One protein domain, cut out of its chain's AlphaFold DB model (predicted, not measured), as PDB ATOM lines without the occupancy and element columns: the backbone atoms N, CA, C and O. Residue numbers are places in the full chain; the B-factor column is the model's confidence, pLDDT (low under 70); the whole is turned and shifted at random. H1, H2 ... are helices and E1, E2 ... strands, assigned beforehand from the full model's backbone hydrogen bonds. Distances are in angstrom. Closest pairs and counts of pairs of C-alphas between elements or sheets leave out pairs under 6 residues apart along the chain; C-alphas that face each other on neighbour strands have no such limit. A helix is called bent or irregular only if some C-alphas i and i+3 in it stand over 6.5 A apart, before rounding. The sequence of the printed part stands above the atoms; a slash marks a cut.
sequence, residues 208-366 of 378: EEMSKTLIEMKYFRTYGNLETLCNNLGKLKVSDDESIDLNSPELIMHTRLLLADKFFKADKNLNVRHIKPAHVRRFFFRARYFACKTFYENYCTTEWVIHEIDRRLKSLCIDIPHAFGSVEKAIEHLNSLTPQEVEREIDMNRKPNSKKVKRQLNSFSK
ATOM      1  N   GLU A 208       0.214   4.968 -30.321       58.06
ATOM      2  CA  GLU A 208       1.092   3.797 -30.259       58.06
ATOM      3  C   GLU A 208       2.450   4.083 -30.907       58.06
ATOM      4  O   GLU A 208       3.485   3.811 -30.305       58.06
ATOM      5  N   GLU A 209       2.477   4.713 -32.084       57.25
ATOM      6  CA  GLU A 209       3.715   5.091 -32.779       57.25
ATOM      7  C   GLU A 209       4.510   6.154 -32.004       57.25
ATOM      8  O   GLU A 209       5.741   6.094 -31.932       57.25
ATOM      9  N   MET A 210       3.823   7.101 -31.353       58.94
ATOM     10  CA  MET A 210       4.459   8.054 -30.437       58.94
ATOM     11  C   MET A 210       4.997   7.366 -29.183       58.94
ATOM     12  O   MET A 210       6.136   7.629 -28.798       58.94
ATOM     13  N   SER A 211       4.225   6.462 -28.572       55.03
ATOM     14  CA  SER A 211       4.691   5.650 -27.439       55.03
ATOM     15  C   SER A 211       5.926   4.826 -27.816       55.03
ATOM     16  O   SER A 211       6.929   4.866 -27.105       55.03
ATOM     17  N   LYS A 212       5.907   4.163 -28.978       61.75
ATOM     18  CA  LYS A 212       7.031   3.388 -29.520       61.75
ATOM     19  C   LYS A 212       8.255   4.258 -29.811       61.75
ATOM     20  O   LYS A 212       9.360   3.900 -29.415       61.75
ATOM     21  N   THR A 213       8.072   5.442 -30.397       58.88
ATOM     22  CA  THR A 213       9.190   6.379 -30.610       58.88
ATOM     23  C   THR A 213       9.791   6.840 -29.278       58.88
ATOM     24  O   THR A 213      11.010   6.889 -29.136       58.88
ATOM     25  N   LEU A 214       8.958   7.132 -28.270       57.06
ATOM     26  CA  LEU A 214       9.428   7.472 -26.923       57.06
ATOM     27  C   LEU A 214      10.188   6.305 -26.263       57.06
ATOM     28  O   LEU A 214      11.143   6.580 -25.537       57.06
ATOM     29  N   ILE A 215       9.813   5.047 -26.536       54.72
ATOM     30  CA  ILE A 215      10.521   3.826 -26.099       54.72
ATOM     31  C   ILE A 215      11.897   3.696 -26.767       54.72
ATOM     32  O   ILE A 215      12.891   3.427 -26.092       54.72
ATOM     33  N   GLU A 216      11.976   3.936 -28.074       52.34
ATOM     34  CA  GLU A 216      13.220   3.858 -28.855       52.34
ATOM     35  C   GLU A 216      14.200   5.013 -28.547       52.34
ATOM     36  O   GLU A 216      15.402   4.929 -28.824       52.34
ATOM     37  N   MET A 217      13.734   6.090 -27.907       54.19
ATOM     38  CA  MET A 217      14.600   7.171 -27.439       54.19
ATOM     39  C   MET A 217      15.507   6.731 -26.280       54.19
ATOM     40  O   MET A 217      15.062   6.224 -25.252       54.19
ATOM     41  N   LYS A 218      16.790   7.115 -26.356       47.66
ATOM     42  CA  LYS A 218      17.858   6.870 -25.353       47.66
ATOM     43  C   LYS A 218      17.565   7.367 -23.915       47.66
ATOM     44  O   LYS A 218      18.376   7.168 -23.015       47.66
ATOM     45  N   TYR A 219      16.424   8.016 -23.694       52.19
ATOM     46  CA  TYR A 219      15.961   8.530 -22.405       52.19
ATOM     47  C   TYR A 219      14.667   7.862 -21.911       52.19
ATOM     48  O   TYR A 219      14.140   8.314 -20.897       52.19
ATOM     49  N   PHE A 220      14.155   6.804 -22.560       49.66
ATOM     50  CA  PHE A 220      12.898   6.156 -22.159       49.66
ATOM     51  C   PHE A 220      12.879   5.738 -20.687       49.66
ATOM     52  O   PHE A 220      11.949   6.092 -19.974       49.66
ATOM     53  N   ARG A 221      13.954   5.107 -20.186       56.50
ATOM     54  CA  ARG A 221      14.092   4.804 -18.747       56.50
ATOM     55  C   ARG A 221      13.957   6.056 -17.876       56.50
ATOM     56  O   ARG A 221      13.284   6.016 -16.860       56.50
ATOM     57  N   THR A 222      14.527   7.192 -18.283       60.62
ATOM     58  CA  THR A 222      14.362   8.465 -17.558       60.62
ATOM     59  C   THR A 222      12.922   8.988 -17.622       60.62
ATOM     60  O   THR A 222      12.474   9.590 -16.653       60.62
ATOM     61  N   TYR A 223      12.192   8.766 -18.720       65.12
ATOM     62  CA  TYR A 223      10.774   9.129 -18.827       65.12
ATOM     63  C   TYR A 223       9.876   8.224 -17.987       65.12
ATOM     64  O   TYR A 223       9.112   8.755 -17.191       65.12
ATOM     65  N   GLY A 224      10.018   6.899 -18.094       65.88
ATOM     66  CA  GLY A 224       9.305   5.937 -17.250       65.88
ATOM     67  C   GLY A 224       9.544   6.222 -15.770       65.88
ATOM     68  O   GLY A 224       8.593   6.399 -15.024       65.88
ATOM     69  N   ASN A 225      10.801   6.434 -15.368       71.81
ATOM     70  CA  ASN A 225      11.150   6.802 -13.996       71.81
ATOM     71  C   ASN A 225      10.495   8.135 -13.552       71.81
ATOM     72  O   ASN A 225      10.015   8.246 -12.427       71.81
ATOM     73  N   LEU A 226      10.422   9.151 -14.421       74.44
ATOM     74  CA  LEU A 226       9.725  10.411 -14.105       74.44
ATOM     75  C   LEU A 226       8.198  10.263 -14.056       74.44
ATOM     76  O   LEU A 226       7.549  10.969 -13.285       74.44
ATOM     77  N   GLU A 227       7.630   9.355 -14.845       76.88
ATOM     78  CA  GLU A 227       6.207   9.029 -14.813       76.88
ATOM     79  C   GLU A 227       5.852   8.257 -13.536       76.88
ATOM     80  O   GLU A 227       4.949   8.680 -12.820       76.88
ATOM     81  N   THR A 228       6.638   7.239 -13.164       79.50
ATOM     82  CA  THR A 228       6.528   6.521 -11.882       79.50
ATOM     83  C   THR A 228       6.645   7.465 -10.689       79.50
ATOM     84  O   THR A 228       5.840   7.376  -9.766       79.50
ATOM     85  N   LEU A 229       7.587   8.422 -10.711       78.25
ATOM     86  CA  LEU A 229       7.625   9.480  -9.697       78.25
ATOM     87  C   LEU A 229       6.304  10.249  -9.668       78.25
ATOM     88  O   LEU A 229       5.684  10.331  -8.611       78.25
ATOM     89  N   CYS A 230       5.850  10.776 -10.809       76.75
ATOM     90  CA  CYS A 230       4.613  11.549 -10.876       76.75
ATOM     91  C   CYS A 230       3.368  10.777 -10.443       76.75
ATOM     92  O   CYS A 230       2.493  11.399  -9.856       76.75
ATOM     93  N   ASN A 231       3.308   9.458 -10.632       73.00
ATOM     94  CA  ASN A 231       2.196   8.633 -10.157       73.00
ATOM     95  C   ASN A 231       2.024   8.673  -8.623       73.00
ATOM     96  O   ASN A 231       0.964   8.317  -8.117       73.00
ATOM     97  N   ASN A 232       2.993   9.205  -7.872       73.56
ATOM     98  CA  ASN A 232       2.862   9.462  -6.438       73.56
ATOM     99  C   ASN A 232       2.264  10.850  -6.087       73.56
ATOM    100  O   ASN A 232       2.111  11.170  -4.911       73.56
ATOM    101  N   LEU A 233       1.888  11.690  -7.066       70.81
ATOM    102  CA  LEU A 233       1.237  12.997  -6.821       70.81
ATOM    103  C   LEU A 233      -0.186  12.880  -6.269       70.81
ATOM    104  O   LEU A 233      -0.660  13.796  -5.586       70.81
ATOM    105  N   GLY A 234      -0.859  11.784  -6.623       72.94
ATOM    106  CA  GLY A 234      -2.236  11.490  -6.261       72.94
ATOM    107  C   GLY A 234      -3.222  12.569  -6.705       72.94
ATOM    108  O   GLY A 234      -3.019  13.302  -7.677       72.94
ATOM    109  N   LYS A 235      -4.309  12.674  -5.941       82.56
ATOM    110  CA  LYS A 235      -5.346  13.683  -6.143       82.56
ATOM    111  C   LYS A 235      -5.028  14.953  -5.354       82.56
ATOM    112  O   LYS A 235      -4.551  14.909  -4.216       82.56
ATOM    113  N   LEU A 236      -5.323  16.098  -5.955       81.88
ATOM    114  CA  LEU A 236      -5.372  17.397  -5.298       81.88
ATOM    115  C   LEU A 236      -6.840  17.724  -5.015       81.88
ATOM    116  O   LEU A 236      -7.614  17.905  -5.951       81.88
ATOM    117  N   LYS A 237      -7.233  17.805  -3.739       79.06
ATOM    118  CA  LYS A 237      -8.558  18.321  -3.363       79.06
ATOM    119  C   LYS A 237      -8.633  19.813  -3.688       79.06
ATOM    120  O   LYS A 237      -7.712  20.545  -3.328       79.06
ATOM    121  N   VAL A 238      -9.694  20.236  -4.370       80.31
ATOM    122  CA  VAL A 238      -9.947  21.636  -4.753       80.31
ATOM    123  C   VAL A 238     -11.056  22.239  -3.895       80.31
ATOM    124  O   VAL A 238     -10.912  23.352  -3.394       80.31
ATOM    125  N   SER A 239     -12.118  21.476  -3.670       76.44
ATOM    126  CA  SER A 239     -13.191  21.771  -2.721       76.44
ATOM    127  C   SER A 239     -13.503  20.501  -1.916       76.44
ATOM    128  O   SER A 239     -12.744  19.527  -1.987       76.44
ATOM    129  N   ASP A 240     -14.564  20.510  -1.108       70.75
ATOM    130  CA  ASP A 240     -14.921  19.352  -0.280       70.75
ATOM    131  C   ASP A 240     -15.303  18.123  -1.133       70.75
ATOM    132  O   ASP A 240     -14.929  17.002  -0.774       70.75
ATOM    133  N   ASP A 241     -15.913  18.351  -2.305       72.81
ATOM    134  CA  ASP A 241     -16.339  17.310  -3.256       72.81
ATOM    135  C   ASP A 241     -15.482  17.234  -4.541       72.81
ATOM    136  O   ASP A 241     -15.412  16.180  -5.180       72.81
ATOM    137  N   GLU A 242     -14.788  18.308  -4.945       79.31
ATOM    138  CA  GLU A 242     -14.018  18.329  -6.199       79.31
ATOM    139  C   GLU A 242     -12.538  17.989  -5.986       79.31
ATOM    140  O   GLU A 242     -11.854  18.525  -5.104       79.31
ATOM    141  N   SER A 243     -11.988  17.152  -6.871       82.88
ATOM    142  CA  SER A 243     -10.555  16.859  -6.898       82.88
ATOM    143  C   SER A 243      -9.992  16.777  -8.315       82.88
ATOM    144  O   SER A 243     -10.639  16.304  -9.246       82.88
ATOM    145  N   ILE A 244      -8.754  17.241  -8.454       82.94
ATOM    146  CA  ILE A 244      -7.927  17.132  -9.653       82.94
ATOM    147  C   ILE A 244      -7.087  15.865  -9.519       82.94
ATOM    148  O   ILE A 244      -6.294  15.754  -8.581       82.94
ATOM    149  N   ASP A 245      -7.221  14.926 -10.452       84.81
ATOM    150  CA  ASP A 245      -6.366  13.743 -10.491       84.81
ATOM    151  C   ASP A 245      -5.113  14.027 -11.326       84.81
ATOM    152  O   ASP A 245      -5.136  14.036 -12.557       84.81
ATOM    153  N   LEU A 246      -3.985  14.265 -10.651       81.56
ATOM    154  CA  LEU A 246      -2.714  14.537 -11.325       81.56
ATOM    155  C   LEU A 246      -2.115  13.283 -11.986       81.56
ATOM    156  O   LEU A 246      -1.072  13.395 -12.642       81.56
ATOM    157  N   ASN A 247      -2.778  12.128 -11.851       81.31
ATOM    158  CA  ASN A 247      -2.396  10.814 -12.362       81.31
ATOM    159  C   ASN A 247      -3.395  10.228 -13.373       81.31
ATOM    160  O   ASN A 247      -3.245   9.063 -13.739       81.31
ATOM    161  N   SER A 248      -4.396  10.989 -13.832       83.81
ATOM    162  CA  SER A 248      -5.404  10.452 -14.756       83.81
ATOM    163  C   SER A 248      -4.764   9.908 -16.058       83.81
ATOM    164  O   SER A 248      -3.782  10.492 -16.547       83.81
ATOM    165  N   PRO A 249      -5.289   8.814 -16.650       80.06
ATOM    166  CA  PRO A 249      -4.747   8.238 -17.886       80.06
ATOM    167  C   PRO A 249      -4.697   9.235 -19.052       80.06
ATOM    168  O   PRO A 249      -3.733   9.255 -19.821       80.06
ATOM    169  N   GLU A 250      -5.696  10.112 -19.155       81.31
ATOM    170  CA  GLU A 250      -5.817  11.141 -20.191       81.31
ATOM    171  C   GLU A 250      -4.703  12.188 -20.051       81.31
ATOM    172  O   GLU A 250      -4.054  12.570 -21.031       81.31
ATOM    173  N   LEU A 251      -4.425  12.605 -18.813       83.94
ATOM    174  CA  LEU A 251      -3.377  13.568 -18.495       83.94
ATOM    175  C   LEU A 251      -1.980  12.956 -18.683       83.94
ATOM    176  O   LEU A 251      -1.068  13.639 -19.173       83.94
ATOM    177  N   ILE A 252      -1.804  11.667 -18.369       81.62
ATOM    178  CA  ILE A 252      -0.601  10.894 -18.717       81.62
ATOM    179  C   ILE A 252      -0.399  10.877 -20.233       81.62
ATOM    180  O   ILE A 252       0.656  11.318 -20.702       81.62
ATOM    181  N   MET A 253      -1.412  10.465 -20.997       79.56
ATOM    182  CA  MET A 253      -1.335  10.396 -22.455       79.56
ATOM    183  C   MET A 253      -0.980  11.760 -23.056       79.56
ATOM    184  O   MET A 253       0.002  11.881 -23.787       79.56
ATOM    185  N   HIS A 254      -1.679  12.827 -22.672       81.75
ATOM    186  CA  HIS A 254      -1.410  14.169 -23.190       81.75
ATOM    187  C   HIS A 254      -0.035  14.719 -22.771       81.75
ATOM    188  O   HIS A 254       0.606  15.440 -23.540       81.75
ATOM    189  N   THR A 255       0.482  14.335 -21.597       82.62
ATOM    190  CA  THR A 255       1.876  14.633 -21.218       82.62
ATOM    191  C   THR A 255       2.860  13.982 -22.193       82.62
ATOM    192  O   THR A 255       3.802  14.645 -22.635       82.62
ATOM    193  N   ARG A 256       2.636  12.710 -22.559       76.69
ATOM    194  CA  ARG A 256       3.457  11.981 -23.542       76.69
ATOM    195  C   ARG A 256       3.369  12.630 -24.931       76.69
ATOM    196  O   ARG A 256       4.416  12.882 -25.526       76.69
ATOM    197  N   LEU A 257       2.171  13.013 -25.391       75.31
ATOM    198  CA  LEU A 257       1.963  13.744 -26.657       75.31
ATOM    199  C   LEU A 257       2.769  15.056 -26.713       75.31
ATOM    200  O   LEU A 257       3.522  15.291 -27.658       75.31
ATOM    201  N   LEU A 258       2.675  15.893 -25.671       78.06
ATOM    202  CA  LEU A 258       3.401  17.169 -25.583       78.06
ATOM    203  C   LEU A 258       4.930  17.002 -25.541       78.06
ATOM    204  O   LEU A 258       5.665  17.918 -25.934       78.06
ATOM    205  N   LEU A 259       5.425  15.869 -25.036       73.94
ATOM    206  CA  LEU A 259       6.851  15.532 -25.040       73.94
ATOM    207  C   LEU A 259       7.309  15.030 -26.410       73.94
ATOM    208  O   LEU A 259       8.349  15.491 -26.886       73.94
ATOM    209  N   ALA A 260       6.529  14.158 -27.052       70.56
ATOM    210  CA  ALA A 260       6.798  13.656 -28.397       70.56
ATOM    211  C   ALA A 260       6.848  14.804 -29.419       70.56
ATOM    212  O   ALA A 260       7.864  14.976 -30.090       70.56
ATOM    213  N   ASP A 261       5.822  15.664 -29.466       70.88
ATOM    214  CA  ASP A 261       5.772  16.842 -30.347       70.88
ATOM    215  C   ASP A 261       7.016  17.735 -30.199       70.88
ATOM    216  O   ASP A 261       7.680  18.086 -31.181       70.88
ATOM    217  N   LYS A 262       7.391  18.057 -28.954       68.19
ATOM    218  CA  LYS A 262       8.590  18.859 -28.684       68.19
ATOM    219  C   LYS A 262       9.875  18.154 -29.071       68.19
ATOM    220  O   LYS A 262      10.794  18.837 -29.518       68.19
ATOM    221  N   PHE A 263       9.959  16.837 -28.907       64.44
ATOM    222  CA  PHE A 263      11.114  16.080 -29.359       64.44
ATOM    223  C   PHE A 263      11.226  16.113 -30.885       64.44
ATOM    224  O   PHE A 263      12.259  16.545 -31.385       64.44
ATOM    225  N   PHE A 264      10.163  15.789 -31.629       63.91
ATOM    226  CA  PHE A 264      10.172  15.819 -33.097       63.91
ATOM    227  C   PHE A 264      10.487  17.206 -33.666       63.91
ATOM    228  O   PHE A 264      11.306  17.329 -34.579       63.91
ATOM    229  N   LYS A 265       9.902  18.272 -33.104       63.62
ATOM    230  CA  LYS A 265      10.232  19.660 -33.478       63.62
ATOM    231  C   LYS A 265      11.701  19.998 -33.249       63.62
ATOM    232  O   LYS A 265      12.258  20.829 -33.961       63.62
ATOM    233  N   ALA A 266      12.334  19.374 -32.266       58.47
ATOM    234  CA  ALA A 266      13.713  19.644 -31.907       58.47
ATOM    235  C   ALA A 266      14.701  18.719 -32.666       58.47
ATOM    236  O   ALA A 266      15.777  19.175 -33.053       58.47
ATOM    237  N   ASP A 267      14.328  17.474 -32.979       49.50
ATOM    238  CA  ASP A 267      15.123  16.538 -33.794       49.50
ATOM    239  C   ASP A 267      15.129  16.922 -35.285       49.50
ATOM    240  O   ASP A 267      16.184  16.896 -35.919       49.50
ATOM    241  N   LYS A 268      14.018  17.477 -35.806       52.38
ATOM    242  CA  LYS A 268      13.986  18.199 -37.099       52.38
ATOM    243  C   LYS A 268      15.002  19.357 -37.175       52.38
ATOM    244  O   LYS A 268      15.354  19.784 -38.267       52.38
ATOM    245  N   ASN A 269      15.496  19.843 -36.031       50.25
ATOM    246  CA  ASN A 269      16.541  20.867 -35.913       50.25
ATOM    247  C   ASN A 269      17.936  20.287 -35.553       50.25
ATOM    248  O   ASN A 269      18.806  21.026 -35.077       50.25
ATOM    249  N   LEU A 270      18.150  18.977 -35.766       40.50
ATOM    250  CA  LEU A 270      19.406  18.193 -35.735       40.50
ATOM    251  C   LEU A 270      20.274  18.213 -34.454       40.50
ATOM    252  O   LEU A 270      21.168  17.381 -34.303       40.50
ATOM    253  N   ASN A 271      20.017  19.100 -33.494       43.62
ATOM    254  CA  ASN A 271      20.897  19.358 -32.344       43.62
ATOM    255  C   ASN A 271      20.522  18.592 -31.056       43.62
ATOM    256  O   ASN A 271      21.063  18.857 -29.982       43.62
ATOM    257  N   VAL A 272      19.571  17.659 -31.126       44.97
ATOM    258  CA  VAL A 272      18.831  17.163 -29.944       44.97
ATOM    259  C   VAL A 272      19.234  15.766 -29.478       44.97
ATOM    260  O   VAL A 272      18.835  15.319 -28.403       44.97
ATOM    261  N   ARG A 273      20.182  15.134 -30.177       43.34
ATOM    262  CA  ARG A 273      20.766  13.838 -29.796       43.34
ATOM    263  C   ARG A 273      21.434  13.823 -28.405       43.34
ATOM    264  O   ARG A 273      21.725  12.742 -27.895       43.34
ATOM    265  N   HIS A 274      21.670  14.983 -27.773       49.28
ATOM    266  CA  HIS A 274      22.346  15.126 -26.471       49.28
ATOM    267  C   HIS A 274      21.626  16.066 -25.471       49.28
ATOM    268  O   HIS A 274      22.225  16.998 -24.922       49.28
ATOM    269  N   ILE A 275      20.351  15.814 -25.154       53.81
ATOM    270  CA  ILE A 275      19.689  16.476 -24.012       53.81
ATOM    271  C   ILE A 275      20.257  15.920 -22.688       53.81
ATOM    272  O   ILE A 275      20.105  14.742 -22.375       53.81
ATOM    273  N   LYS A 276      20.887  16.754 -21.843       54.16
ATOM    274  CA  LYS A 276      21.324  16.298 -20.500       54.16
ATOM    275  C   LYS A 276      20.101  15.883 -19.651       54.16
ATOM    276  O   LYS A 276      19.134  16.646 -19.650       54.16
ATOM    277  N   PRO A 277      20.145  14.810 -18.831       53.94
ATOM    278  CA  PRO A 277      18.995  14.345 -18.033       53.94
ATOM    279  C   PRO A 277      18.321  15.426 -17.167       53.94
ATOM    280  O   PRO A 277      17.099  15.480 -17.054       53.94
ATOM    281  N   ALA A 278      19.091  16.377 -16.627       60.00
ATOM    282  CA  ALA A 278      18.549  17.516 -15.877       60.00
ATOM    283  C   ALA A 278      17.623  18.443 -16.700       60.00
ATOM    284  O   ALA A 278      16.776  19.128 -16.125       60.00
ATOM    285  N   HIS A 279      17.759  18.470 -18.029       66.75
ATOM    286  CA  HIS A 279      16.830  19.156 -18.928       66.75
ATOM    287  C   HIS A 279      15.588  18.306 -19.206       66.75
ATOM    288  O   HIS A 279      14.497  18.868 -19.191       66.75
ATOM    289  N   VAL A 280      15.722  16.978 -19.350       68.00
ATOM    290  CA  VAL A 280      14.581  16.045 -19.481       68.00
ATOM    291  C   VAL A 280      13.602  16.228 -18.318       68.00
ATOM    292  O   VAL A 280      12.427  16.493 -18.554       68.00
ATOM    293  N   ARG A 281      14.100  16.262 -17.070       71.56
ATOM    294  CA  ARG A 281      13.288  16.556 -15.868       71.56
ATOM    295  C   ARG A 281      12.489  17.864 -15.977       71.56
ATOM    296  O   ARG A 281      11.310  17.912 -15.640       71.56
ATOM    297  N   ARG A 282      13.110  18.933 -16.495       74.00
ATOM    298  CA  ARG A 282      12.462  20.246 -16.697       74.00
ATOM    299  C   ARG A 282      11.462  20.252 -17.854       74.00
ATOM    300  O   ARG A 282      10.498  21.015 -17.797       74.00
ATOM    301  N   PHE A 283      11.695  19.459 -18.900       75.75
ATOM    302  CA  PHE A 283      10.749  19.290 -20.004       75.75
ATOM    303  C   PHE A 283       9.523  18.502 -19.551       75.75
ATOM    304  O   PHE A 283       8.415  18.987 -19.760       75.75
ATOM    305  N   PHE A 284       9.722  17.379 -18.854       80.88
ATOM    306  CA  PHE A 284       8.653  16.566 -18.277       80.88
ATOM    307  C   PHE A 284       7.778  17.379 -17.313       80.88
ATOM    308  O   PHE A 284       6.580  17.503 -17.541       80.88
ATOM    309  N   PHE A 285       8.389  18.045 -16.322       84.44
ATOM    310  CA  PHE A 285       7.699  18.962 -15.404       84.44
ATOM    311  C   PHE A 285       6.808  19.975 -16.145       84.44
ATOM    312  O   PHE A 285       5.638  20.147 -15.808       84.44
ATOM    313  N   ARG A 286       7.342  20.626 -17.189       83.25
ATOM    314  CA  ARG A 286       6.583  21.602 -17.986       83.25
ATOM    315  C   ARG A 286       5.463  20.950 -18.787       83.25
ATOM    316  O   ARG A 286       4.380  21.515 -18.824       83.25
ATOM    317  N   ALA A 287       5.711  19.815 -19.439       84.62
ATOM    318  CA  ALA A 287       4.698  19.101 -20.212       84.62
ATOM    319  C   ALA A 287       3.535  18.652 -19.318       84.62
ATOM    320  O   ALA A 287       2.386  18.924 -19.652       84.62
ATOM    321  N   ARG A 288       3.835  18.087 -18.139       85.88
ATOM    322  CA  ARG A 288       2.835  17.689 -17.138       85.88
ATOM    323  C   ARG A 288       2.020  18.885 -16.648       85.88
ATOM    324  O   ARG A 288       0.798  18.813 -16.628       85.88
ATOM    325  N   TYR A 289       2.675  20.006 -16.337       88.00
ATOM    326  CA  TYR A 289       1.999  21.249 -15.947       88.00
ATOM    327  C   TYR A 289       1.093  21.809 -17.063       88.00
ATOM    328  O   TYR A 289      -0.023  22.242 -16.789       88.00
ATOM    329  N   PHE A 290       1.539  21.779 -18.325       86.75
ATOM    330  CA  PHE A 290       0.698  22.179 -19.458       86.75
ATOM    331  C   PHE A 290      -0.501  21.237 -19.635       86.75
ATOM    332  O   PHE A 290      -1.607  21.737 -19.787       86.75
ATOM    333  N   ALA A 291      -0.315  19.917 -19.522       87.12
ATOM    334  CA  ALA A 291      -1.413  18.950 -19.562       87.12
ATOM    335  C   ALA A 291      -2.441  19.193 -18.441       87.12
ATOM    336  O   ALA A 291      -3.638  19.232 -18.718       87.12
ATOM    337  N   CYS A 292      -1.987  19.462 -17.208       85.81
ATOM    338  CA  CYS A 292      -2.871  19.861 -16.103       85.81
ATOM    339  C   CYS A 292      -3.699  21.097 -16.473       85.81
ATOM    340  O   CYS A 292      -4.905  21.112 -16.252       85.81
ATOM    341  N   LYS A 293      -3.068  22.116 -17.074       85.69
ATOM    342  CA  LYS A 293      -3.765  23.338 -17.489       85.69
ATOM    343  C   LYS A 293      -4.805  23.078 -18.590       85.69
ATOM    344  O   LYS A 293      -5.843  23.722 -18.562       85.69
ATOM    345  N   THR A 294      -4.538  22.163 -19.525       84.75
ATOM    346  CA  THR A 294      -5.481  21.808 -20.601       84.75
ATOM    347  C   THR A 294      -6.715  21.075 -20.066       84.75
ATOM    348  O   THR A 294      -7.830  21.458 -20.392       84.75
ATOM    349  N   PHE A 295      -6.540  20.039 -19.235       83.00
ATOM    350  CA  PHE A 295      -7.669  19.230 -18.741       83.00
ATOM    351  C   PHE A 295      -8.447  19.888 -17.603       83.00
ATOM    352  O   PHE A 295      -9.658  19.718 -17.496       83.00
ATOM    353  N   TYR A 296      -7.760  20.650 -16.754       82.88
ATOM    354  CA  TYR A 296      -8.340  21.273 -15.568       82.88
ATOM    355  C   TYR A 296      -8.393  22.795 -15.703       82.88
ATOM    356  O   TYR A 296      -8.186  23.499 -14.715       82.88
ATOM    357  N   GLU A 297      -8.653  23.313 -16.912       82.25
ATOM    358  CA  GLU A 297      -8.652  24.753 -17.213       82.25
ATOM    359  C   GLU A 297      -9.519  25.549 -16.227       82.25
ATOM    360  O   GLU A 297      -9.030  26.510 -15.631       82.25
ATOM    361  N   ASN A 298     -10.745  25.078 -15.971       81.50
ATOM    362  CA  ASN A 298     -11.699  25.677 -15.031       81.50
ATOM    363  C   ASN A 298     -11.079  25.931 -13.644       81.50
ATOM    364  O   ASN A 298     -11.190  27.029 -13.100       81.50
ATOM    365  N   TYR A 299     -10.359  24.946 -13.099       79.81
ATOM    366  CA  TYR A 299      -9.699  25.041 -11.794       79.81
ATOM    367  C   TYR A 299      -8.350  25.778 -11.865       79.81
ATOM    368  O   TYR A 299      -7.971  26.502 -10.940       79.81
ATOM    369  N   CYS A 300      -7.644  25.667 -12.993       79.69
ATOM    370  CA  CYS A 300      -6.385  26.357 -13.288       79.69
ATOM    371  C   CYS A 300      -6.554  27.862 -13.583       79.69
ATOM    372  O   CYS A 300      -5.608  28.507 -14.041       79.69
ATOM    373  N   THR A 301      -7.725  28.431 -13.294       77.50
ATOM    374  CA  THR A 301      -7.957  29.874 -13.130       77.50
ATOM    375  C   THR A 301      -7.546  30.377 -11.740       77.50
ATOM    376  O   THR A 301      -7.195  31.547 -11.579       77.50
ATOM    377  N   THR A 302      -7.563  29.503 -10.728       83.00
ATOM    378  CA  THR A 302      -7.426  29.891  -9.321       83.00
ATOM    379  C   THR A 302      -5.959  29.909  -8.883       83.00
ATOM    380  O   THR A 302      -5.267  28.894  -8.946       83.00
ATOM    381  N   GLU A 303      -5.472  31.058  -8.392       82.88
ATOM    382  CA  GLU A 303      -4.045  31.277  -8.075       82.88
ATOM    383  C   GLU A 303      -3.484  30.252  -7.074       82.88
ATOM    384  O   GLU A 303      -2.347  29.798  -7.225       82.88
ATOM    385  N   TRP A 304      -4.277  29.838  -6.077       85.38
ATOM    386  CA  TRP A 304      -3.831  28.842  -5.101       85.38
ATOM    387  C   TRP A 304      -3.695  27.442  -5.725       85.38
ATOM    388  O   TRP A 304      -2.681  26.789  -5.487       85.38
ATOM    389  N   VAL A 305      -4.644  27.022  -6.577       85.06
ATOM    390  CA  VAL A 305      -4.614  25.732  -7.295       85.06
ATOM    391  C   VAL A 305      -3.403  25.684  -8.223       85.06
ATOM    392  O   VAL A 305      -2.613  24.743  -8.170       85.06
ATOM    393  N   ILE A 306      -3.192  26.748  -9.007       86.06
ATOM    394  CA  ILE A 306      -2.013  26.917  -9.871       86.06
ATOM    395  C   ILE A 306      -0.713  26.756  -9.066       86.06
ATOM    396  O   ILE A 306       0.191  26.022  -9.472       86.06
ATOM    397  N   HIS A 307      -0.608  27.441  -7.923       85.50
ATOM    398  CA  HIS A 307       0.576  27.374  -7.070       85.50
ATOM    399  C   HIS A 307       0.793  26.005  -6.430       85.50
ATOM    400  O   HIS A 307       1.944  25.629  -6.195       85.50
ATOM    401  N   GLU A 308      -0.276  25.275  -6.142       87.12
ATOM    402  CA  GLU A 308      -0.219  23.957  -5.525       87.12
ATOM    403  C   GLU A 308       0.164  22.869  -6.542       87.12
ATOM    404  O   GLU A 308       1.037  22.044  -6.266       87.12
ATOM    405  N   ILE A 309      -0.361  22.950  -7.767       87.62
ATOM    406  CA  ILE A 309       0.067  22.115  -8.898       87.62
ATOM    407  C   ILE A 309       1.545  22.386  -9.245       87.62
ATOM    408  O   ILE A 309       2.326  21.437  -9.351       87.62
ATOM    409  N   ASP A 310       1.972  23.657  -9.345       86.88
ATOM    410  CA  ASP A 310       3.394  24.020  -9.534       86.88
ATOM    411  C   ASP A 310       4.267  23.486  -8.386       86.88
ATOM    412  O   ASP A 310       5.325  22.918  -8.656       86.88
ATOM    413  N   ARG A 311       3.819  23.601  -7.121       86.38
ATOM    414  CA  ARG A 311       4.522  23.071  -5.936       86.38
ATOM    415  C   ARG A 311       4.774  21.574  -6.075       86.38
ATOM    416  O   ARG A 311       5.938  21.168  -6.070       86.38
ATOM    417  N   ARG A 312       3.707  20.774  -6.174       87.31
ATOM    418  CA  ARG A 312       3.797  19.309  -6.141       87.31
ATOM    419  C   ARG A 312       4.636  18.788  -7.312       87.31
ATOM    420  O   ARG A 312       5.627  18.091  -7.090       87.31
ATOM    421  N   LEU A 313       4.329  19.224  -8.538       86.56
ATOM    422  CA  LEU A 313       5.053  18.812  -9.748       86.56
ATOM    423  C   LEU A 313       6.543  19.169  -9.698       86.56
ATOM    424  O   LEU A 313       7.391  18.384 -10.126       86.56
ATOM    425  N   LYS A 314       6.886  20.362  -9.212       85.94
ATOM    426  CA  LYS A 314       8.270  20.841  -9.200       85.94
ATOM    427  C   LYS A 314       9.111  20.146  -8.143       85.94
ATOM    428  O   LYS A 314      10.230  19.733  -8.457       85.94
ATOM    429  N   SER A 315       8.595  20.026  -6.919       85.94
ATOM    430  CA  SER A 315       9.307  19.341  -5.840       85.94
ATOM    431  C   SER A 315       9.610  17.899  -6.248       85.94
ATOM    432  O   SER A 315      10.759  17.476  -6.164       85.94
ATOM    433  N   LEU A 316       8.618  17.193  -6.795       84.12
ATOM    434  CA  LEU A 316       8.725  15.779  -7.149       84.12
ATOM    435  C   LEU A 316       9.584  15.507  -8.396       84.12
ATOM    436  O   LEU A 316      10.412  14.604  -8.385       84.12
ATOM    437  N   CYS A 317       9.461  16.312  -9.457       80.00
ATOM    438  CA  CYS A 317      10.236  16.101 -10.688       80.00
ATOM    439  C   CYS A 317      11.658  16.686 -10.647       80.00
ATOM    440  O   CYS A 317      12.467  16.368 -11.523       80.00
ATOM    441  N   ILE A 318      11.968  17.601  -9.717       80.44
ATOM    442  CA  ILE A 318      13.220  18.383  -9.749       80.44
ATOM    443  C   ILE A 318      13.974  18.361  -8.422       80.44
ATOM    444  O   ILE A 318      15.169  18.065  -8.446       80.44
ATOM    445  N   ASP A 319      13.334  18.721  -7.307       83.19
ATOM    446  CA  ASP A 319      14.044  18.937  -6.040       83.19
ATOM    447  C   ASP A 319      14.282  17.599  -5.285       83.19
ATOM    448  O   ASP A 319      15.431  17.314  -4.943       83.19
ATOM    449  N   ILE A 320      13.283  16.708  -5.162       85.38
ATOM    450  CA  ILE A 320      13.424  15.364  -4.546       85.38
ATOM    451  C   ILE A 320      14.506  14.518  -5.258       85.38
ATOM    452  O   ILE A 320      15.483  14.138  -4.612       85.38
ATOM    453  N   PRO A 321      14.484  14.297  -6.592       81.75
ATOM    454  CA  PRO A 321      15.511  13.500  -7.275       81.75
ATOM    455  C   PRO A 321      16.881  14.194  -7.367       81.75
ATOM    456  O   PRO A 321      17.802  13.688  -8.010       81.75
ATOM    457  N   HIS A 322      17.016  15.406  -6.821       81.38
ATOM    458  CA  HIS A 322      18.304  16.053  -6.588       81.38
ATOM    459  C   HIS A 322      18.806  15.792  -5.159       81.38
ATOM    460  O   HIS A 322      20.015  15.668  -4.975       81.38
ATOM    461  N   ALA A 323      17.919  15.676  -4.165       83.19
ATOM    462  CA  ALA A 323      18.275  15.282  -2.802       83.19
ATOM    463  C   ALA A 323      18.799  13.833  -2.741       83.19
ATOM    464  O   ALA A 323      19.853  13.588  -2.160       83.19
ATOM    465  N   PHE A 324      18.140  12.898  -3.438       81.62
ATOM    466  CA  PHE A 324      18.541  11.479  -3.505       81.62
ATOM    467  C   PHE A 324      19.667  11.176  -4.518       81.62
ATOM    468  O   PHE A 324      20.099  10.031  -4.662       81.62
ATOM    469  N   GLY A 325      20.158  12.185  -5.245       75.31
ATOM    470  CA  GLY A 325      21.246  12.068  -6.227       75.31
ATOM    471  C   GLY A 325      20.871  11.419  -7.571       75.31
ATOM    472  O   GLY A 325      21.433  11.812  -8.595       75.31
ATOM    473  N   SER A 326      19.909  10.492  -7.604       78.31
ATOM    474  CA  SER A 326      19.353   9.916  -8.840       78.31
ATOM    475  C   SER A 326      17.821   9.825  -8.805       78.31
ATOM    476  O   SER A 326      17.189  10.102  -7.784       78.31
ATOM    477  N   VAL A 327      17.214   9.494  -9.951       79.06
ATOM    478  CA  VAL A 327      15.752   9.343 -10.080       79.06
ATOM    479  C   VAL A 327      15.313   7.989  -9.521       79.06
ATOM    480  O   VAL A 327      14.307   7.899  -8.833       79.06
ATOM    481  N   GLU A 328      16.126   6.966  -9.755       80.88
ATOM    482  CA  GLU A 328      15.946   5.580  -9.326       80.88
ATOM    483  C   GLU A 328      15.876   5.499  -7.796       80.88
ATOM    484  O   GLU A 328      14.878   5.034  -7.257       80.88
ATOM    485  N   LYS A 329      16.851   6.095  -7.092       83.56
ATOM    486  CA  LYS A 329      16.864   6.156  -5.619       83.56
ATOM    487  C   LYS A 329      15.677   6.913  -5.025       83.56
ATOM    488  O   LYS A 329      15.223   6.590  -3.933       83.56
ATOM    489  N   ALA A 330      15.177   7.930  -5.729       86.50
ATOM    490  CA  ALA A 330      13.974   8.638  -5.308       86.50
ATOM    491  C   ALA A 330      12.721   7.758  -5.462       86.50
ATOM    492  O   ALA A 330      11.864   7.793  -4.590       86.50
ATOM    493  N   ILE A 331      12.623   6.942  -6.517       86.25
ATOM    494  CA  ILE A 331      11.517   5.984  -6.699       86.25
ATOM    495  C   ILE A 331      11.582   4.877  -5.648       86.25
ATOM    496  O   ILE A 331      10.576   4.611  -5.001       86.25
ATOM    497  N   GLU A 332      12.754   4.271  -5.442       87.25
ATOM    498  CA  GLU A 332      12.979   3.245  -4.410       87.25
ATOM    499  C   GLU A 332      12.530   3.734  -3.027       87.25
ATOM    500  O   GLU A 332      11.874   2.997  -2.293       87.25
ATOM    501  N   HIS A 333      12.832   4.994  -2.697       89.12
ATOM    502  CA  HIS A 333      12.370   5.618  -1.465       89.12
ATOM    503  C   HIS A 333      10.858   5.882  -1.460       89.12
ATOM    504  O   HIS A 333      10.182   5.459  -0.533       89.12
ATOM    505  N   LEU A 334      10.302   6.560  -2.471       87.56
ATOM    506  CA  LEU A 334       8.880   6.931  -2.460       87.56
ATOM    507  C   LEU A 334       7.937   5.722  -2.549       87.56
ATOM    508  O   LEU A 334       6.850   5.776  -1.987       87.56
ATOM    509  N   ASN A 335       8.352   4.623  -3.184       86.56
ATOM    510  CA  ASN A 335       7.569   3.386  -3.247       86.56
ATOM    511  C   ASN A 335       7.396   2.703  -1.876       86.56
ATOM    512  O   ASN A 335       6.502   1.870  -1.737       86.56
ATOM    513  N   SER A 336       8.228   3.020  -0.874       86.94
ATOM    514  CA  SER A 336       8.056   2.520   0.500       86.94
ATOM    515  C   SER A 336       7.208   3.441   1.386       86.94
ATOM    516  O   SER A 336       6.977   3.117   2.551       86.94
ATOM    517  N   LEU A 337       6.733   4.571   0.851       86.31
ATOM    518  CA  LEU A 337       5.964   5.577   1.578       86.31
ATOM    519  C   LEU A 337       4.462   5.476   1.294       86.31
ATOM    520  O   LEU A 337       4.021   5.214   0.176       86.31
ATOM    521  N   THR A 338       3.653   5.796   2.301       84.69
ATOM    522  CA  THR A 338       2.219   6.048   2.101       84.69
ATOM    523  C   THR A 338       1.987   7.357   1.323       84.69
ATOM    524  O   THR A 338       2.826   8.261   1.362       84.69
ATOM    525  N   PRO A 339       0.818   7.564   0.679       80.81
ATOM    526  CA  PRO A 339       0.523   8.818  -0.030       80.81
ATOM    527  C   PRO A 339       0.651  10.081   0.842       80.81
ATOM    528  O   PRO A 339       1.054  11.141   0.367       80.81
ATOM    529  N   GLN A 340       0.354   9.964   2.141       82.12
ATOM    530  CA  GLN A 340       0.517  11.045   3.119       82.12
ATOM    531  C   GLN A 340       1.998  11.357   3.384       82.12
ATOM    532  O   GLN A 340       2.370  12.508   3.606       82.12
ATOM    533  N   GLU A 341       2.864  10.346   3.349       86.62
ATOM    534  CA  GLU A 341       4.312  10.500   3.491       86.62
ATOM    535  C   GLU A 341       4.959  11.101   2.256       86.62
ATOM    536  O   GLU A 341       5.796  11.990   2.407       86.62
ATOM    537  N   VAL A 342       4.504  10.735   1.057       84.94
ATOM    538  CA  VAL A 342       4.916  11.424  -0.174       84.94
ATOM    539  C   VAL A 342       4.556  12.914  -0.108       84.94
ATOM    540  O   VAL A 342       5.385  13.762  -0.445       84.94
ATOM    541  N   GLU A 343       3.359  13.273   0.370       83.31
ATOM    542  CA  GLU A 343       2.992  14.686   0.535       83.31
ATOM    543  C   GLU A 343       3.889  15.407   1.561       83.31
ATOM    544  O   GLU A 343       4.336  16.532   1.297       83.31
ATOM    545  N   ARG A 344       4.239  14.748   2.677       86.31
ATOM    546  CA  ARG A 344       5.229  15.265   3.642       86.31
ATOM    547  C   ARG A 344       6.603  15.472   2.991       86.31
ATOM    548  O   ARG A 344       7.199  16.532   3.184       86.31
ATOM    549  N   GLU A 345       7.077  14.530   2.182       88.44
ATOM    550  CA  GLU A 345       8.367  14.613   1.480       88.44
ATOM    551  C   GLU A 345       8.394  15.779   0.470       88.44
ATOM    552  O   GLU A 345       9.360  16.549   0.403       88.44
ATOM    553  N   ILE A 346       7.290  15.991  -0.255       86.19
ATOM    554  CA  ILE A 346       7.082  17.138  -1.156       86.19
ATOM    555  C   ILE A 346       7.127  18.474  -0.391       86.19
ATOM    556  O   ILE A 346       7.695  19.449  -0.906       86.19
ATOM    557  N   ASP A 347       6.562  18.546   0.821       85.12
ATOM    558  CA  ASP A 347       6.631  19.748   1.666       85.12
ATOM    559  C   ASP A 347       8.005  19.972   2.306       85.12
ATOM    560  O   ASP A 347       8.428  21.126   2.407       85.12
ATOM    561  N   MET A 348       8.739  18.921   2.685       86.56
ATOM    562  CA  MET A 348      10.104  19.061   3.215       86.56
ATOM    563  C   MET A 348      11.084  19.573   2.154       86.56
ATOM    564  O   MET A 348      11.885  20.470   2.425       86.56
ATOM    565  N   ASN A 349      10.976  19.080   0.918       84.12
ATOM    566  CA  ASN A 349      11.821  19.512  -0.201       84.12
ATOM    567  C   ASN A 349      11.390  20.862  -0.808       84.12
ATOM    568  O   ASN A 349      12.058  21.415  -1.691       84.12
ATOM    569  N   ARG A 350      10.290  21.449  -0.320       76.56
ATOM    570  CA  ARG A 350       9.810  22.763  -0.748       76.56
ATOM    571  C   ARG A 350      10.814  23.849  -0.366       76.56
ATOM    572  O   ARG A 350      11.016  24.155   0.808       76.56
ATOM    573  N   LYS A 351      11.354  24.553  -1.367       64.62
ATOM    574  CA  LYS A 351      12.204  25.735  -1.126       64.62
ATOM    575  C   LYS A 351      11.487  26.721  -0.198       64.62
ATOM    576  O   LYS A 351      10.407  27.205  -0.557       64.62
ATOM    577  N   PRO A 352      12.066  27.047   0.974       56.84
ATOM    578  CA  PRO A 352      11.357  27.805   1.985       56.84
ATOM    579  C   PRO A 352      11.026  29.189   1.437       56.84
ATOM    580  O   PRO A 352      11.883  29.908   0.916       56.84
ATOM    581  N   ASN A 353       9.746  29.549   1.522       51.56
ATOM    582  CA  ASN A 353       9.223  30.744   0.879       51.56
ATOM    583  C   ASN A 353       9.946  31.976   1.452       51.56
ATOM    584  O   ASN A 353       9.767  32.323   2.623       51.56
ATOM    585  N   SER A 354      10.799  32.621   0.647       52.44
ATOM    586  CA  SER A 354      11.813  33.574   1.134       52.44
ATOM    587  C   SER A 354      11.215  34.778   1.873       52.44
ATOM    588  O   SER A 354      11.871  35.380   2.724       52.44
ATOM    589  N   LYS A 355       9.934  35.084   1.617       48.84
ATOM    590  CA  LYS A 355       9.134  36.073   2.353       48.84
ATOM    591  C   LYS A 355       8.777  35.626   3.784       48.84
ATOM    592  O   LYS A 355       8.802  36.471   4.677       48.84
ATOM    593  N   LYS A 356       8.480  34.339   4.039       48.41
ATOM    594  CA  LYS A 356       8.234  33.800   5.398       48.41
ATOM    595  C   LYS A 356       9.532  33.740   6.211       48.41
ATOM    596  O   LYS A 356       9.560  34.283   7.312       48.41
ATOM    597  N   VAL A 357      10.622  33.218   5.639       48.03
ATOM    598  CA  VAL A 357      11.934  33.156   6.322       48.03
ATOM    599  C   VAL A 357      12.467  34.555   6.650       48.03
ATOM    600  O   VAL A 357      12.864  34.803   7.786       48.03
ATOM    601  N   LYS A 358      12.379  35.525   5.724       47.06
ATOM    602  CA  LYS A 358      12.724  36.928   6.033       47.06
ATOM    603  C   LYS A 358      11.829  37.542   7.115       47.06
ATOM    604  O   LYS A 358      12.325  38.333   7.908       47.06
ATOM    605  N   ARG A 359      10.534  37.201   7.183       50.88
ATOM    606  CA  ARG A 359       9.634  37.686   8.250       50.88
ATOM    607  C   ARG A 359       9.969  37.082   9.618       50.88
ATOM    608  O   ARG A 359       9.955  37.829  10.590       50.88
ATOM    609  N   GLN A 360      10.324  35.798   9.690       47.97
ATOM    610  CA  GLN A 360      10.767  35.151  10.933       47.97
ATOM    611  C   GLN A 360      12.140  35.671  11.388       47.97
ATOM    612  O   GLN A 360      12.273  36.127  12.520       47.97
ATOM    613  N   LEU A 361      13.143  35.745  10.508       45.94
ATOM    614  CA  LEU A 361      14.446  36.342  10.852       45.94
ATOM    615  C   LEU A 361      14.315  37.811  11.307       45.94
ATOM    616  O   LEU A 361      14.989  38.233  12.247       45.94
ATOM    617  N   ASN A 362      13.391  38.577  10.712       47.28
ATOM    618  CA  ASN A 362      13.099  39.953  11.128       47.28
ATOM    619  C   ASN A 362      12.248  40.074  12.407       47.28
ATOM    620  O   ASN A 362      12.209  41.162  12.985       47.28
ATOM    621  N   SER A 363      11.565  39.019  12.867       48.44
ATOM    622  CA  SER A 363      10.910  39.022  14.184       48.44
ATOM    623  C   SER A 363      11.894  38.640  15.295       48.44
ATOM    624  O   SER A 363      11.869  39.267  16.356       48.44
ATOM    625  N   PHE A 364      12.838  37.730  15.027       47.56
ATOM    626  CA  PHE A 364      13.958  37.445  15.930       47.56
ATOM    627  C   PHE A 364      14.897  38.655  16.096       47.56
ATOM    628  O   PHE A 364      15.179  39.055  17.227       47.56
ATOM    629  N   SER A 365      15.299  39.331  15.009       46.47
ATOM    630  CA  SER A 365      16.205  40.497  15.089       46.47
ATOM    631  C   SER A 365      15.585  41.754  15.724       46.47
ATOM    632  O   SER A 365      16.307  42.655  16.158       46.47
ATOM    633  N   LYS A 366      14.249  41.824  15.828       47.84
ATOM    634  CA  LYS A 366      13.542  42.901  16.545       47.84
ATOM    635  C   LYS A 366      13.417  42.656  18.050       47.84
ATOM    636  O   LYS A 366      13.290  43.633  18.788       47.84
TER     637      LYS A 366
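What this domain is: This is residues 208 to 366 of the 378 residues of an uncharacterized protein of Parastrongyloides trichosuri (UniProt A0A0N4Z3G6). A compact body of crossed helices is built on the helical hairpin H4 and H5: H3 crosses H4, H7 crosses H5, and H2 packs on both, with H6 side by side with H2. H1 packs on H3, a small strand hairpin is made by E1 and E2, of which E1 is near H5, and residues 352 to 366, of which 354 to 366 belong to H8, stick out as a tail that adds to the length. The 159 printed residues hold H1, H2, E1, E2, H3, H4, H5, H6, H7 and H8 in that order; the sheet is antiparallel, order E1 - E2, and the class is mostly helix. The whole is compact, with a radius of gyration of the C-alphas of 17.3 A, and elongated, spanning 60 by 37 by 33 A.

How they stand to each other: E1, residues 235 to 237, and E2, residues 243 to 245, form an antiparallel hairpin, with N 236 and O 244 2.8 A apart, within hydrogen-bond range. E1 is near H5, residues 303 to 323, the hub, which touches four helices. H5 and H4, residues 277 to 295, form a helical hairpin at a shallow tilt of 22 degrees; the closest C-alphas, of Arg 281 and Cys 317, are 6.0 A apart. H3, residues 249 to 267, touches H4 at a steep tilt of 51 degrees, closest at Thr 255 and Arg 288, 5.2 A between C-alphas. H1, residues 208 to 216, touches H3, closest at C-alphas 210 and 260, 6.4 A. H2, residues 220 to 230, touches H5, closest at C-alphas 226 and 317, 6.7 A. H6, residues 327 to 334, touches H2, closest at C-alphas 229 and 331, 6.0 A, and touches H5 only at the corner. H7, residues 339 to 348, is about perpendicular to H5 at 84 degrees and touches it, closest at C-alphas 315 and 346, 5.6 A. H8, residues 354 to 366, touches no helix. Every O i to N i+4 pair is within hydrogen-bond range in H1, H2, H3, H6 and H7; H4 has 14 of 15, H5 14 of 17 and H8 8 of 9.

Where its parts are: H1 begins at C-alpha 208 (1.092, 3.797, -30.259). H5 measures 28.0 A, H4 27.1 A, H3 26.8 A and H8 18.1 A. H5 has a kink of 34 degrees near residue 315 and is only just irregular, with C-alphas 317 and 320 7.0 A apart. H8 ends at C-alpha 366 (13.542, 42.901, 16.545).

The domain as a whole: The C-alphas farthest apart, of Glu 209 and Lys 366, are 62.9 A apart. The printed part has no cut and no long link. Mean pLDDT of the printed part is 72.7; residues 208 to 224, 262 to 280 and 351 to 366 are under 70.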